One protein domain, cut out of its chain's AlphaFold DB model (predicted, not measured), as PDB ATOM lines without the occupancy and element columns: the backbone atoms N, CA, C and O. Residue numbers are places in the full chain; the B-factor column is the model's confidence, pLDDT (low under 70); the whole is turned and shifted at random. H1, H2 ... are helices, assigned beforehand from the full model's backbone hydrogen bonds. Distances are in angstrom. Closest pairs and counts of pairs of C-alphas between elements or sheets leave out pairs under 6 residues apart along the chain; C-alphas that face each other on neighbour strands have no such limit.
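AT A GLANCE: This is residues 41 to 123 of the 486 residues of an uncharacterized protein of candidate division MSBL1 archaeon SCGC-AAA259A05 (UniProt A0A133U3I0). Seven short helices are strung along a winding backbone that makes a C: H1 and H2 form one side, H3 lies at the turn, and H4 and H5 form the other side. The long link of residues 89 to 105 leads back to H6 in the middle, between the two sides, and H7 lies at the end of the long axis away from H3. The 83 printed residues hold seven named helices, H1 to H7 in chain order, and no named strand; the class is all helix, with under half of the residues, 40, in named elements. The whole is compact, with a radius of gyration of the C-alphas of 13.3 A and spans of 41 by 28 by 18 A.

IN THESE COORDINATES: H1, residues 41 to 44, begins at C-alpha 41 (29.621, 37.442, -3.933). H2, residues 48 to 56, is 12.5 A long. H3 is residues 62 to 65. H4, residues 74 to 80, and H5, residues 82 to 88, are each 9.8 A long. H6 is residues 106 to 109. H7, residues 117 to 121, ends at C-alpha 121 (42.323, 38.534, -0.822).

HOW THE PARTS SIT: H1 and H2 touch only at the corner, closest at the C-alphas of Lys 44 and Phe 51, 5.3 A. H3 is close to H4 but not clearly touching, with the C-alphas of Leu 63 and His 80 closest at 6.4 A. H4 and H5 touch only at the corner, closest at the C-alphas of Lys 78 and Ile 85, 4.8 A, at a steep tilt of 65 degrees, opposite ways. H5 and H6 only just touch, with 3 pairs of C-alphas within 8 A, the closest those of Glu 82 and Thr 108, 6.2 A. H7 touches no helix. Every O i to N i+4 pair is within hydrogen-bond range in H5 and H7; H2 has 4 of 5, and H4 1 of 3 beside 2 of 4 O i to N i+3 pairs, while H1, H3 and H6 are too short for an i+4 pair.

THE WHOLE: The C-alphas farthest apart, those of Met 69 and Ala 123, are 41.2 A apart. The printed part has no cut, and the link from H5 to H6 is long. In this predicted model, pLDDT is under 70 at residues 92 to 99 and 122 to 123.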
ATOM      1  N   VAL A  41      29.944  36.599  -5.093       88.19
ATOM      2  CA  VAL A  41      29.621  37.442  -3.933       88.19
ATOM      3  C   VAL A  41      30.869  37.885  -3.158       88.19
ATOM      4  O   VAL A  41      30.891  38.996  -2.640       88.19
ATOM      5  N   VAL A  42      31.932  37.077  -3.104       86.69
ATOM      6  CA  VAL A  42      33.206  37.474  -2.478       86.69
ATOM      7  C   VAL A  42      33.842  38.626  -3.261       86.69
ATOM      8  O   VAL A  42      34.269  39.617  -2.671       86.69
ATOM      9  N   CYS A  43      33.819  38.556  -4.596       89.56
ATOM     10  CA  CYS A  43      34.341  39.604  -5.475       89.56
ATOM     11  C   CYS A  43      33.556  40.920  -5.343       89.56
ATOM     12  O   CYS A  43      34.133  42.003  -5.475       89.56
ATOM     13  N   LYS A  44      32.247  40.849  -5.054       92.19
ATOM     14  CA  LYS A  44      31.366  42.014  -4.858       92.19
ATOM     15  C   LYS A  44      31.888  42.980  -3.799       92.19
ATOM     16  O   LYS A  44      31.735  44.182  -3.992       92.19
ATOM     17  N   ASN A  45      32.503  42.477  -2.729       87.62
ATOM     18  CA  ASN A  45      32.936  43.294  -1.592       87.62
ATOM     19  C   ASN A  45      33.966  44.361  -1.998       87.62
ATOM     20  O   ASN A  45      33.914  45.480  -1.502       87.62
ATOM     21  N   CYS A  46      34.844  44.052  -2.957       88.50
ATOM     22  CA  CYS A  46      35.864  44.988  -3.444       88.50
ATOM     23  C   CYS A  46      35.551  45.538  -4.848       88.50
ATOM     24  O   CYS A  46      35.901  46.672  -5.174       88.50
ATOM     25  N   HIS A  47      34.850  44.770  -5.689       91.69
ATOM     26  CA  HIS A  47      34.591  45.095  -7.096       91.69
ATOM     27  C   HIS A  47      33.108  45.357  -7.386       91.69
ATOM     28  O   HIS A  47      32.583  44.935  -8.417       91.69
ATOM     29  N   ILE A  48      32.434  46.113  -6.510       94.56
ATOM     30  CA  ILE A  48      30.980  46.370  -6.546       94.56
ATOM     31  C   ILE A  48      30.475  46.734  -7.952       94.56
ATOM     32  O   ILE A  48      29.470  46.194  -8.409       94.56
ATOM     33  N   LYS A  49      31.159  47.648  -8.658       96.25
ATOM     34  CA  LYS A  49      30.739  48.092 -10.002       96.25
ATOM     35  C   LYS A  49      30.798  46.962 -11.036       96.25
ATOM     36  O   LYS A  49      29.867  46.818 -11.820       96.25
ATOM     37  N   LYS A  50      31.873  46.168 -11.033       96.56
ATOM     38  CA  LYS A  50      32.063  45.056 -11.977       96.56
ATOM     39  C   LYS A  50      31.127  43.894 -11.662       96.56
ATOM     40  O   LYS A  50      30.497  43.378 -12.575       96.56
ATOM     41  N   PHE A  51      30.948  43.575 -10.380       96.25
ATOM     42  CA  PHE A  51      29.967  42.587  -9.939       96.25
ATOM     43  C   PHE A  51      28.546  42.965 -10.372       96.25
ATOM     44  O   PHE A  51      27.855  42.139 -10.947       96.25
ATOM     45  N   LYS A  52      28.117  44.220 -10.166       97.38
ATOM     46  CA  LYS A  52      26.781  44.678 -10.591       97.38
ATOM     47  C   LYS A  52      26.571  44.578 -12.104       97.38
ATOM     48  O   LYS A  52      25.459  44.295 -12.536       97.38
ATOM     49  N   ALA A  53      27.604  44.830 -12.909       97.00
ATOM     50  CA  ALA A  53      27.525  44.620 -14.354       97.00
ATOM     51  C   ALA A  53      27.363  43.125 -14.683       97.00
ATOM     52  O   ALA A  53      26.457  42.762 -15.430       97.00
ATOM     53  N   TRP A  54      28.170  42.269 -14.048       97.69
ATOM     54  CA  TRP A  54      28.121  40.815 -14.222       97.69
ATOM     55  C   TRP A  54      26.793  40.207 -13.801       97.69
ATOM     56  O   TRP A  54      26.188  39.509 -14.605       97.69
ATOM     57  N   GLU A  55      26.285  40.528 -12.617       97.38
ATOM     58  CA  GLU A  55      25.018  40.010 -12.087       97.38
ATOM     59  C   GLU A  55      23.838  40.283 -13.041       97.38
ATOM     60  O   GLU A  55      22.880  39.512 -13.119       97.38
ATOM     61  N   ASN A  56      23.925  41.362 -13.826       96.62
ATOM     62  CA  ASN A  56      22.918  41.719 -14.819       96.62
ATOM     63  C   ASN A  56      23.156  41.123 -16.214       96.62
ATOM     64  O   ASN A  56      22.216  41.120 -17.015       96.62
ATOM     65  N   SER A  57      24.349  40.596 -16.481       97.25
ATOM     66  CA  SER A  57      24.782  40.076 -17.779       97.25
ATOM     67  C   SER A  57      24.122  38.750 -18.171       97.25
ATOM     68  O   SER A  57      23.583  38.012 -17.340       97.25
ATOM     69  N   ALA A  58      24.242  38.401 -19.455       95.12
ATOM     70  CA  ALA A  58      23.871  37.080 -19.958       95.12
ATOM     71  C   ALA A  58      24.731  35.949 -19.360       95.12
ATOM     72  O   ALA A  58      24.244  34.831 -19.219       95.12
ATOM     73  N   HIS A  59      25.976  36.227 -18.951       96.44
ATOM     74  CA  HIS A  59      26.852  35.233 -18.322       96.44
ATOM     75  C   HIS A  59      26.318  34.786 -16.957       96.44
ATOM     76  O   HIS A  59      26.117  33.588 -16.748       96.44
ATOM     77  N   ALA A  60      25.978  35.729 -16.071       96.00
ATOM     78  CA  ALA A  60      25.400  35.411 -14.761       96.00
ATOM     79  C   ALA A  60      24.024  34.732 -14.861       96.00
ATOM     80  O   ALA A  60      23.605  34.021 -13.952       96.00
ATOM     81  N   LYS A  61      23.313  34.937 -15.975       95.19
ATOM     82  CA  LYS A  61      21.973  34.383 -16.232       95.19
ATOM     83  C   LYS A  61      21.988  33.186 -17.187       95.19
ATOM     84  O   LYS A  61      20.923  32.733 -17.602       95.19
ATOM     85  N   SER A  62      23.169  32.676 -17.535       92.94
ATOM     86  CA  SER A  62      23.363  31.679 -18.600       92.94
ATOM     87  C   SER A  62      22.564  30.393 -18.381       92.94
ATOM     88  O   SER A  62      21.905  29.926 -19.307       92.94
ATOM     89  N   LEU A  63      22.538  29.860 -17.156       92.19
ATOM     90  CA  LEU A  63      21.757  28.659 -16.827       92.19
ATOM     91  C   LEU A  63      20.246  28.871 -16.979       92.19
ATOM     92  O   LEU A  63      19.547  28.003 -17.504       92.19
ATOM     93  N   THR A  64      19.744  30.034 -16.558       89.75
ATOM     94  CA  THR A  64      18.329  30.396 -16.704       89.75
ATOM     95  C   THR A  64      17.960  30.573 -18.174       89.75
ATOM     96  O   THR A  64      16.943  30.049 -18.619       89.75
ATOM     97  N   ALA A  65      18.798  31.278 -18.940       86.06
ATOM     98  CA  ALA A  65      18.576  31.532 -20.363       86.06
ATOM     99  C   ALA A  65      18.545  30.240 -21.193       86.06
ATOM    100  O   ALA A  65      17.813  30.148 -22.174       86.06
ATOM    101  N   ALA A  66      19.301  29.233 -20.771       80.88
ATOM    102  CA  ALA A  66      19.408  27.952 -21.448       80.88
ATOM    103  C   ALA A  66      18.368  26.905 -20.985       80.88
ATOM    104  O   ALA A  66      18.481  25.720 -21.303       80.88
ATOM    105  N   GLY A  67      17.337  27.323 -20.237       79.38
ATOM    106  CA  GLY A  67      16.138  26.514 -19.996       79.38
ATOM    107  C   GLY A  67      16.319  25.329 -19.043       79.38
ATOM    108  O   GLY A  67      15.572  24.358 -19.140       79.38
ATOM    109  N   GLY A  68      17.308  25.367 -18.144       73.38
ATOM    110  CA  GLY A  68      17.540  24.345 -17.111       73.38
ATOM    111  C   GLY A  68      18.090  23.004 -17.620       73.38
ATOM    112  O   GLY A  68      18.913  22.397 -16.942       73.38
ATOM    113  N   MET A  69      17.736  22.571 -18.836       80.62
ATOM    114  CA  MET A  69      18.219  21.318 -19.435       80.62
ATOM    115  C   MET A  69      19.744  21.288 -19.602       80.62
ATOM    116  O   MET A  69      20.365  20.243 -19.402       80.62
ATOM    117  N   VAL A  70      20.378  22.433 -19.884       85.69
ATOM    118  CA  VAL A  70      21.849  22.509 -19.972       85.69
ATOM    119  C   VAL A  70      22.547  22.214 -18.649       85.69
ATOM    120  O   VAL A  70      23.699  21.790 -18.645       85.69
ATOM    121  N   ALA A  71      21.854  22.423 -17.528       86.12
ATOM    122  CA  ALA A  71      22.386  22.164 -16.202       86.12
ATOM    123  C   ALA A  71      22.365  20.665 -15.872       86.12
ATOM    124  O   ALA A  71      23.028  20.254 -14.926       86.12
ATOM    125  N   GLU A  72      21.628  19.841 -16.622       89.06
ATOM    126  CA  GLU A  72      21.524  18.389 -16.411       89.06
ATOM    127  C   GLU A  72      22.276  17.570 -17.468       89.06
ATOM    128  O   GLU A  72      22.689  16.450 -17.184       89.06
ATOM    129  N   ASN A  73      22.501  18.114 -18.668       91.31
ATOM    130  CA  ASN A  73      23.245  17.426 -19.723       91.31
ATOM    131  C   ASN A  73      24.770  17.593 -19.538       91.31
ATOM    132  O   ASN A  73      25.272  18.710 -19.703       91.31
ATOM    133  N   PRO A  74      25.543  16.511 -19.294       91.81
ATOM    134  CA  PRO A  74      26.988  16.602 -19.065       91.81
ATOM    135  C   PRO A  74      27.783  17.237 -20.211       91.81
ATOM    136  O   PRO A  74      28.839  17.816 -19.971       91.81
ATOM    137  N   GLN A  75      27.305  17.155 -21.459       91.56
ATOM    138  CA  GLN A  75      27.975  17.818 -22.582       91.56
ATOM    139  C   GLN A  75      27.786  19.337 -22.535       91.56
ATOM    140  O   GLN A  75      28.725  20.073 -22.816       91.56
ATOM    141  N   CYS A  76      26.609  19.811 -22.120       92.50
ATOM    142  CA  CYS A  76      26.318  21.239 -21.993       92.50
ATOM    143  C   CYS A  76      26.973  21.849 -20.743       92.50
ATOM    144  O   CYS A  76      27.431  22.991 -20.776       92.50
ATOM    145  N   GLN A  77      27.072  21.085 -19.651       92.94
ATOM    146  CA  GLN A  77      27.696  21.548 -18.407       92.94
ATOM    147  C   GLN A  77      29.136  22.032 -18.618       92.94
ATOM    148  O   GLN A  77      29.517  23.032 -18.017       92.94
ATOM    149  N   LYS A  78      29.893  21.408 -19.534       92.81
ATOM    150  CA  LYS A  78      31.276  21.789 -19.885       92.81
ATOM    151  C   LYS A  78      31.448  23.248 -20.315       92.81
ATOM    152  O   LYS A  78      32.574  23.735 -20.276       92.81
ATOM    153  N   CYS A  79      30.366  23.911 -20.727       93.75
ATOM    154  CA  CYS A  79      30.365  25.309 -21.160       93.75
ATOM    155  C   CYS A  79      29.415  26.207 -20.356       93.75
ATOM    156  O   CYS A  79      29.509  27.422 -20.489       93.75
ATOM    157  N   HIS A  80      28.495  25.650 -19.560       93.50
ATOM    158  CA  HIS A  80      27.438  26.414 -18.880       93.50
ATOM    159  C   HIS A  80      27.472  26.332 -17.352       93.50
ATOM    160  O   HIS A  80      26.866  27.180 -16.699       93.50
ATOM    161  N   VAL A  81      28.159  25.338 -16.780       92.94
ATOM    162  CA  VAL A  81      28.287  25.160 -15.330       92.94
ATOM    163  C   VAL A  81      29.735  25.395 -14.925       92.94
ATOM    164  O   VAL A  81      30.632  24.695 -15.389       92.94
ATOM    165  N   GLU A  82      29.961  26.363 -14.039       91.50
ATOM    166  CA  GLU A  82      31.300  26.815 -13.639       91.50
ATOM    167  C   GLU A  82      32.241  25.672 -13.230       91.50
ATOM    168  O   GLU A  82      33.387  25.622 -13.679       91.50
ATOM    169  N   SER A  83      31.768  24.755 -12.387       88.81
ATOM    170  CA  SER A  83      32.590  23.662 -11.859       88.81
ATOM    171  C   SER A  83      33.042  22.700 -12.959       88.81
ATOM    172  O   SER A  83      34.222  22.367 -13.060       88.81
ATOM    173  N   ALA A  84      32.127  22.323 -13.855       91.00
ATOM    174  CA  ALA A  84      32.438  21.492 -15.014       91.00
ATOM    175  C   ALA A  84      33.381  22.207 -15.998       91.00
ATOM    176  O   ALA A  84      34.269  21.573 -16.569       91.00
ATOM    177  N   ILE A  85      33.232  23.525 -16.168       91.50
ATOM    178  CA  ILE A  85      34.143  24.344 -16.975       91.50
ATOM    179  C   ILE A  85      35.563  24.304 -16.398       91.50
ATOM    180  O   ILE A  85      36.520  24.012 -17.116       91.50
ATOM    181  N   LYS A  86      35.721  24.562 -15.097       88.81
ATOM    182  CA  LYS A  86      37.035  24.572 -14.439       88.81
ATOM    183  C   LYS A  86      37.696  23.200 -14.432       88.81
ATOM    184  O   LYS A  86      38.905  23.124 -14.652       88.81
ATOM    185  N   GLU A  87      36.928  22.131 -14.222       88.56
ATOM    186  CA  GLU A  87      37.410  20.752 -14.353       88.56
ATOM    187  C   GLU A  87      37.924  20.495 -15.774       88.56
ATOM    188  O   GLU A  87      39.069  20.084 -15.947       88.56
ATOM    189  N   ASN A  88      37.135  20.850 -16.793       88.38
ATOM    190  CA  ASN A  88      37.516  20.705 -18.199       88.38
ATOM    191  C   ASN A  88      38.768  21.520 -18.576       88.38
ATOM    192  O   ASN A  88      39.471  21.184 -19.525       88.38
ATOM    193  N   TRP A  89      39.064  22.604 -17.856       88.94
ATOM    194  CA  TRP A  89      40.226  23.462 -18.120       88.94
ATOM    195  C   TRP A  89      41.439  23.136 -17.247       88.94
ATOM    196  O   TRP A  89      42.408  23.896 -17.264       88.94
ATOM    197  N   ASN A  90      41.398  22.040 -16.484       87.06
ATOM    198  CA  ASN A  90      42.425  21.675 -15.508       87.06
ATOM    199  C   ASN A  90      42.720  22.809 -14.505       87.06
ATOM    200  O   ASN A  90      43.870  23.047 -14.137       87.06
ATOM    201  N   ARG A  91      41.672  23.491 -14.020       81.38
ATOM    202  CA  ARG A  91      41.744  24.504 -12.951       81.38
ATOM    203  C   ARG A  91      41.053  24.048 -11.644       81.38
ATOM    204  O   ARG A  91      40.222  24.794 -11.122       81.38
ATOM    205  N   PRO A  92      41.370  22.866 -11.063       63.19
ATOM    206  CA  PRO A  92      40.725  22.359  -9.845       63.19
ATOM    207  C   PRO A  92      41.280  23.052  -8.582       63.19
ATOM    208  O   PRO A  92      41.870  22.424  -7.709       63.19
ATOM    209  N   GLY A  93      41.180  24.381  -8.505       56.44
ATOM    210  CA  GLY A  93      41.822  25.194  -7.463       56.44
ATOM    211  C   GLY A  93      40.963  25.472  -6.227       56.44
ATOM    212  O   GLY A  93      41.446  26.052  -5.257       56.44
ATOM    213  N   VAL A  94      39.694  25.081  -6.228       54.38
ATOM    214  CA  VAL A  94      38.795  25.273  -5.087       54.38
ATOM    215  C   VAL A  94      38.245  23.899  -4.734       54.38
ATOM    216  O   VAL A  94      37.946  23.112  -5.627       54.38
ATOM    217  N   ARG A  95      38.133  23.565  -3.442       55.84
ATOM    218  CA  ARG A  95      37.297  22.439  -2.992       55.84
ATOM    219  C   ARG A  95      35.855  22.778  -3.368       55.84
ATOM    220  O   ARG A  95      35.110  23.335  -2.567       55.84
ATOM    221  N   GLU A  96      35.519  22.558  -4.628       55.94
ATOM    222  CA  GLU A  96      34.224  22.888  -5.185       55.94
ATOM    223  C   GLU A  96      33.217  21.902  -4.639       55.94
ATOM    224  O   GLU A  96      33.417  20.684  -4.654       55.94
ATOM    225  N   ASN A  97      32.114  22.442  -4.141       54.50
ATOM    226  CA  ASN A  97      30.956  21.616  -3.925       54.50
ATOM    227  C   ASN A  97      30.411  21.252  -5.315       54.50
ATOM    228  O   ASN A  97      29.692  22.053  -5.910       54.50
ATOM    229  N   LYS A  98      30.777  20.061  -5.815       63.66
ATOM    230  CA  LYS A  98      30.301  19.493  -7.093       63.66
ATOM    231  C   LYS A  98      28.772  19.519  -7.226       63.66
ATOM    232  O   LYS A  98      28.258  19.447  -8.333       63.66
ATOM    233  N   GLU A  99      28.050  19.640  -6.114       69.00
ATOM    234  CA  GLU A  99      26.590  19.695  -6.082       69.00
ATOM    235  C   GLU A  99      26.023  21.056  -6.515       69.00
ATOM    236  O   GLU A  99      24.845  21.148  -6.854       69.00
ATOM    237  N   ASN A 100      26.826  22.126  -6.520       73.75
ATOM    238  CA  ASN A 100      26.335  23.448  -6.892       73.75
ATOM    239  C   ASN A 100      26.545  23.750  -8.372       73.75
ATOM    240  O   ASN A 100      27.668  23.833  -8.865       73.75
ATOM    241  N   LYS A 101      25.428  23.999  -9.052       87.06
ATOM    242  CA  LYS A 101      25.387  24.422 -10.448       87.06
ATOM    243  C   LYS A 101      25.387  25.948 -10.503       87.06
ATOM    244  O   LYS A 101      24.329  26.569 -10.553       87.06
ATOM    245  N   GLU A 102      26.571  26.543 -10.407       91.12
ATOM    246  CA  GLU A 102      26.747  27.981 -10.641       91.12
ATOM    247  C   GLU A 102      26.840  28.274 -12.153       91.12
ATOM    248  O   GLU A 102      27.376  27.448 -12.901       91.12
ATOM    249  N   PRO A 103      26.294  29.418 -12.618       94.25
ATOM    250  CA  PRO A 103      26.438  29.876 -14.001       94.25
ATOM    251  C   PRO A 103      27.878  30.342 -14.260       94.25
ATOM    252  O   PRO A 103      28.756  30.169 -13.427       94.25
ATOM    253  N   ILE A 104      28.139  30.988 -15.394       94.88
ATOM    254  CA  ILE A 104      29.445  31.610 -15.656       94.88
ATOM    255  C   ILE A 104      29.753  32.704 -14.618       94.88
ATOM    256  O   ILE A 104      29.035  33.706 -14.532       94.88
ATOM    257  N   THR A 105      30.843  32.534 -13.868       94.25
ATOM    258  CA  THR A 105      31.282  33.400 -12.758       94.25
ATOM    259  C   THR A 105      32.540  34.203 -13.104       94.25
ATOM    260  O   THR A 105      33.062  34.146 -14.221       94.25
ATOM    261  N   CYS A 106      33.055  34.973 -12.139       94.19
ATOM    262  CA  CYS A 106      34.317  35.701 -12.275       94.19
ATOM    263  C   CYS A 106      35.496  34.734 -12.475       94.19
ATOM    264  O   CYS A 106      36.357  34.952 -13.326       94.19
ATOM    265  N   GLU A 107      35.509  33.650 -11.707       91.06
ATOM    266  CA  GLU A 107      36.563  32.643 -11.644       91.06
ATOM    267  C   GLU A 107      36.585  31.723 -12.869       91.06
ATOM    268  O   GLU A 107      37.568  31.015 -13.086       91.06
ATOM    269  N   THR A 108      35.529  31.738 -13.691       92.50
ATOM    270  CA  THR A 108      35.576  31.129 -15.021       92.50
ATOM    271  C   THR A 108      36.655  31.801 -15.873       92.50
ATOM    272  O   THR A 108      37.515  31.122 -16.424       92.50
ATOM    273  N   CYS A 109      36.668  33.134 -15.940       94.12
ATOM    274  CA  CYS A 109      37.572  33.875 -16.828       94.12
ATOM    275  C   CYS A 109      38.881  34.294 -16.146       94.12
ATOM    276  O   CYS A 109      39.932  34.312 -16.781       94.12
ATOM    277  N   HIS A 110      38.835  34.632 -14.859       92.75
ATOM    278  CA  HIS A 110      40.010  35.055 -14.104       92.75
ATOM    279  C   HIS A 110      40.701  33.849 -13.473       92.75
ATOM    280  O   HIS A 110      40.093  33.147 -12.667       92.75
ATOM    281  N   ALA A 111      41.973  33.616 -13.805       89.06
ATOM    282  CA  ALA A 111      42.747  32.579 -13.131       89.06
ATOM    283  C   ALA A 111      43.309  33.121 -11.805       89.06
ATOM    284  O   ALA A 111      43.675  34.302 -11.728       89.06
ATOM    285  N   PRO A 112      43.388  32.293 -10.749       87.25
ATOM    286  CA  PRO A 112      44.027  32.715  -9.512       87.25
ATOM    287  C   PRO A 112      45.513  33.044  -9.739       87.25
ATOM    288  O   PRO A 112      46.134  32.474 -10.636       87.25
ATOM    289  N   PRO A 113      46.116  33.892  -8.888       87.81
ATOM    290  CA  PRO A 113      47.570  33.971  -8.771       87.81
ATOM    291  C   PRO A 113      48.203  32.602  -8.461       87.81
ATOM    292  O   PRO A 113      47.518  31.689  -8.000       87.81
ATOM    293  N   GLU A 114      49.523  32.481  -8.632       86.06
ATOM    294  CA  GLU A 114      50.279  31.236  -8.404       86.06
ATOM    295  C   GLU A 114      50.039  30.604  -7.015       86.06
ATOM    296  O   GLU A 114      49.900  29.388  -6.917       86.06
ATOM    297  N   GLY A 115      49.910  31.395  -5.942       82.50
ATOM    298  CA  GLY A 115      49.586  30.892  -4.597       82.50
ATOM    299  C   GLY A 115      48.087  30.851  -4.278       82.50
ATOM    300  O   GLY A 115      47.695  30.757  -3.114       82.50
ATOM    301  N   GLY A 116      47.231  30.910  -5.299       85.56
ATOM    302  CA  GLY A 116      45.785  30.802  -5.176       85.56
ATOM    303  C   GLY A 116      45.075  32.123  -4.871       85.56
ATOM    304  O   GLY A 116      45.671  33.181  -4.671       85.56
ATOM    305  N   TRP A 117      43.747  32.055  -4.798       83.44
ATOM    306  CA  TRP A 117      42.890  33.221  -4.563       83.44
ATOM    307  C   TRP A 117      43.134  33.924  -3.221       83.44
ATOM    308  O   TRP A 117      42.909  35.127  -3.106       83.44
ATOM    309  N   PHE A 118      43.651  33.219  -2.210       79.94
ATOM    310  CA  PHE A 118      43.996  33.835  -0.927       79.94
ATOM    311  C   PHE A 118      45.112  34.878  -1.046       79.94
ATOM    312  O   PHE A 118      45.097  35.837  -0.286       79.94
ATOM    313  N   GLU A 119      46.024  34.773  -2.016       84.06
ATOM    314  CA  GLU A 119      47.024  35.827  -2.257       84.06
ATOM    315  C   GLU A 119      46.395  37.109  -2.820       84.06
ATOM    316  O   GLU A 119      46.913  38.210  -2.613       84.06
ATOM    317  N   HIS A 120      45.258  36.974  -3.505       84.44
ATOM    318  CA  HIS A 120      44.487  38.105  -4.003       84.44
ATOM    319  C   HIS A 120      43.631  38.766  -2.907       84.44
ATOM    320  O   HIS A 120      43.446  39.982  -2.929       84.44
ATOM    321  N   PHE A 121      43.150  38.004  -1.919       80.31
ATOM    322  CA  PHE A 121      42.323  38.534  -0.822       80.31
ATOM    323  C   PHE A 121      43.113  38.919   0.445       80.31
ATOM    324  O   PHE A 121      42.684  39.776   1.209       80.31
ATOM    325  N   GLY A 122      44.250  38.270   0.706       67.12
ATOM    326  CA  GLY A 122      44.838  38.139   2.045       67.12
ATOM    327  C   GLY A 122      45.790  39.241   2.519       67.12
ATOM    328  O   GLY A 122      46.303  39.129   3.628       67.12
ATOM    329  N   ALA A 123      46.048  40.296   1.737       57.38
ATOM    330  CA  ALA A 123      47.027  41.339   2.093       57.38
ATOM    331  C   ALA A 123      46.436  42.765   2.178       57.38
ATOM    332  O   ALA A 123      47.116  43.742   1.871       57.38
TER     333      ALA A 123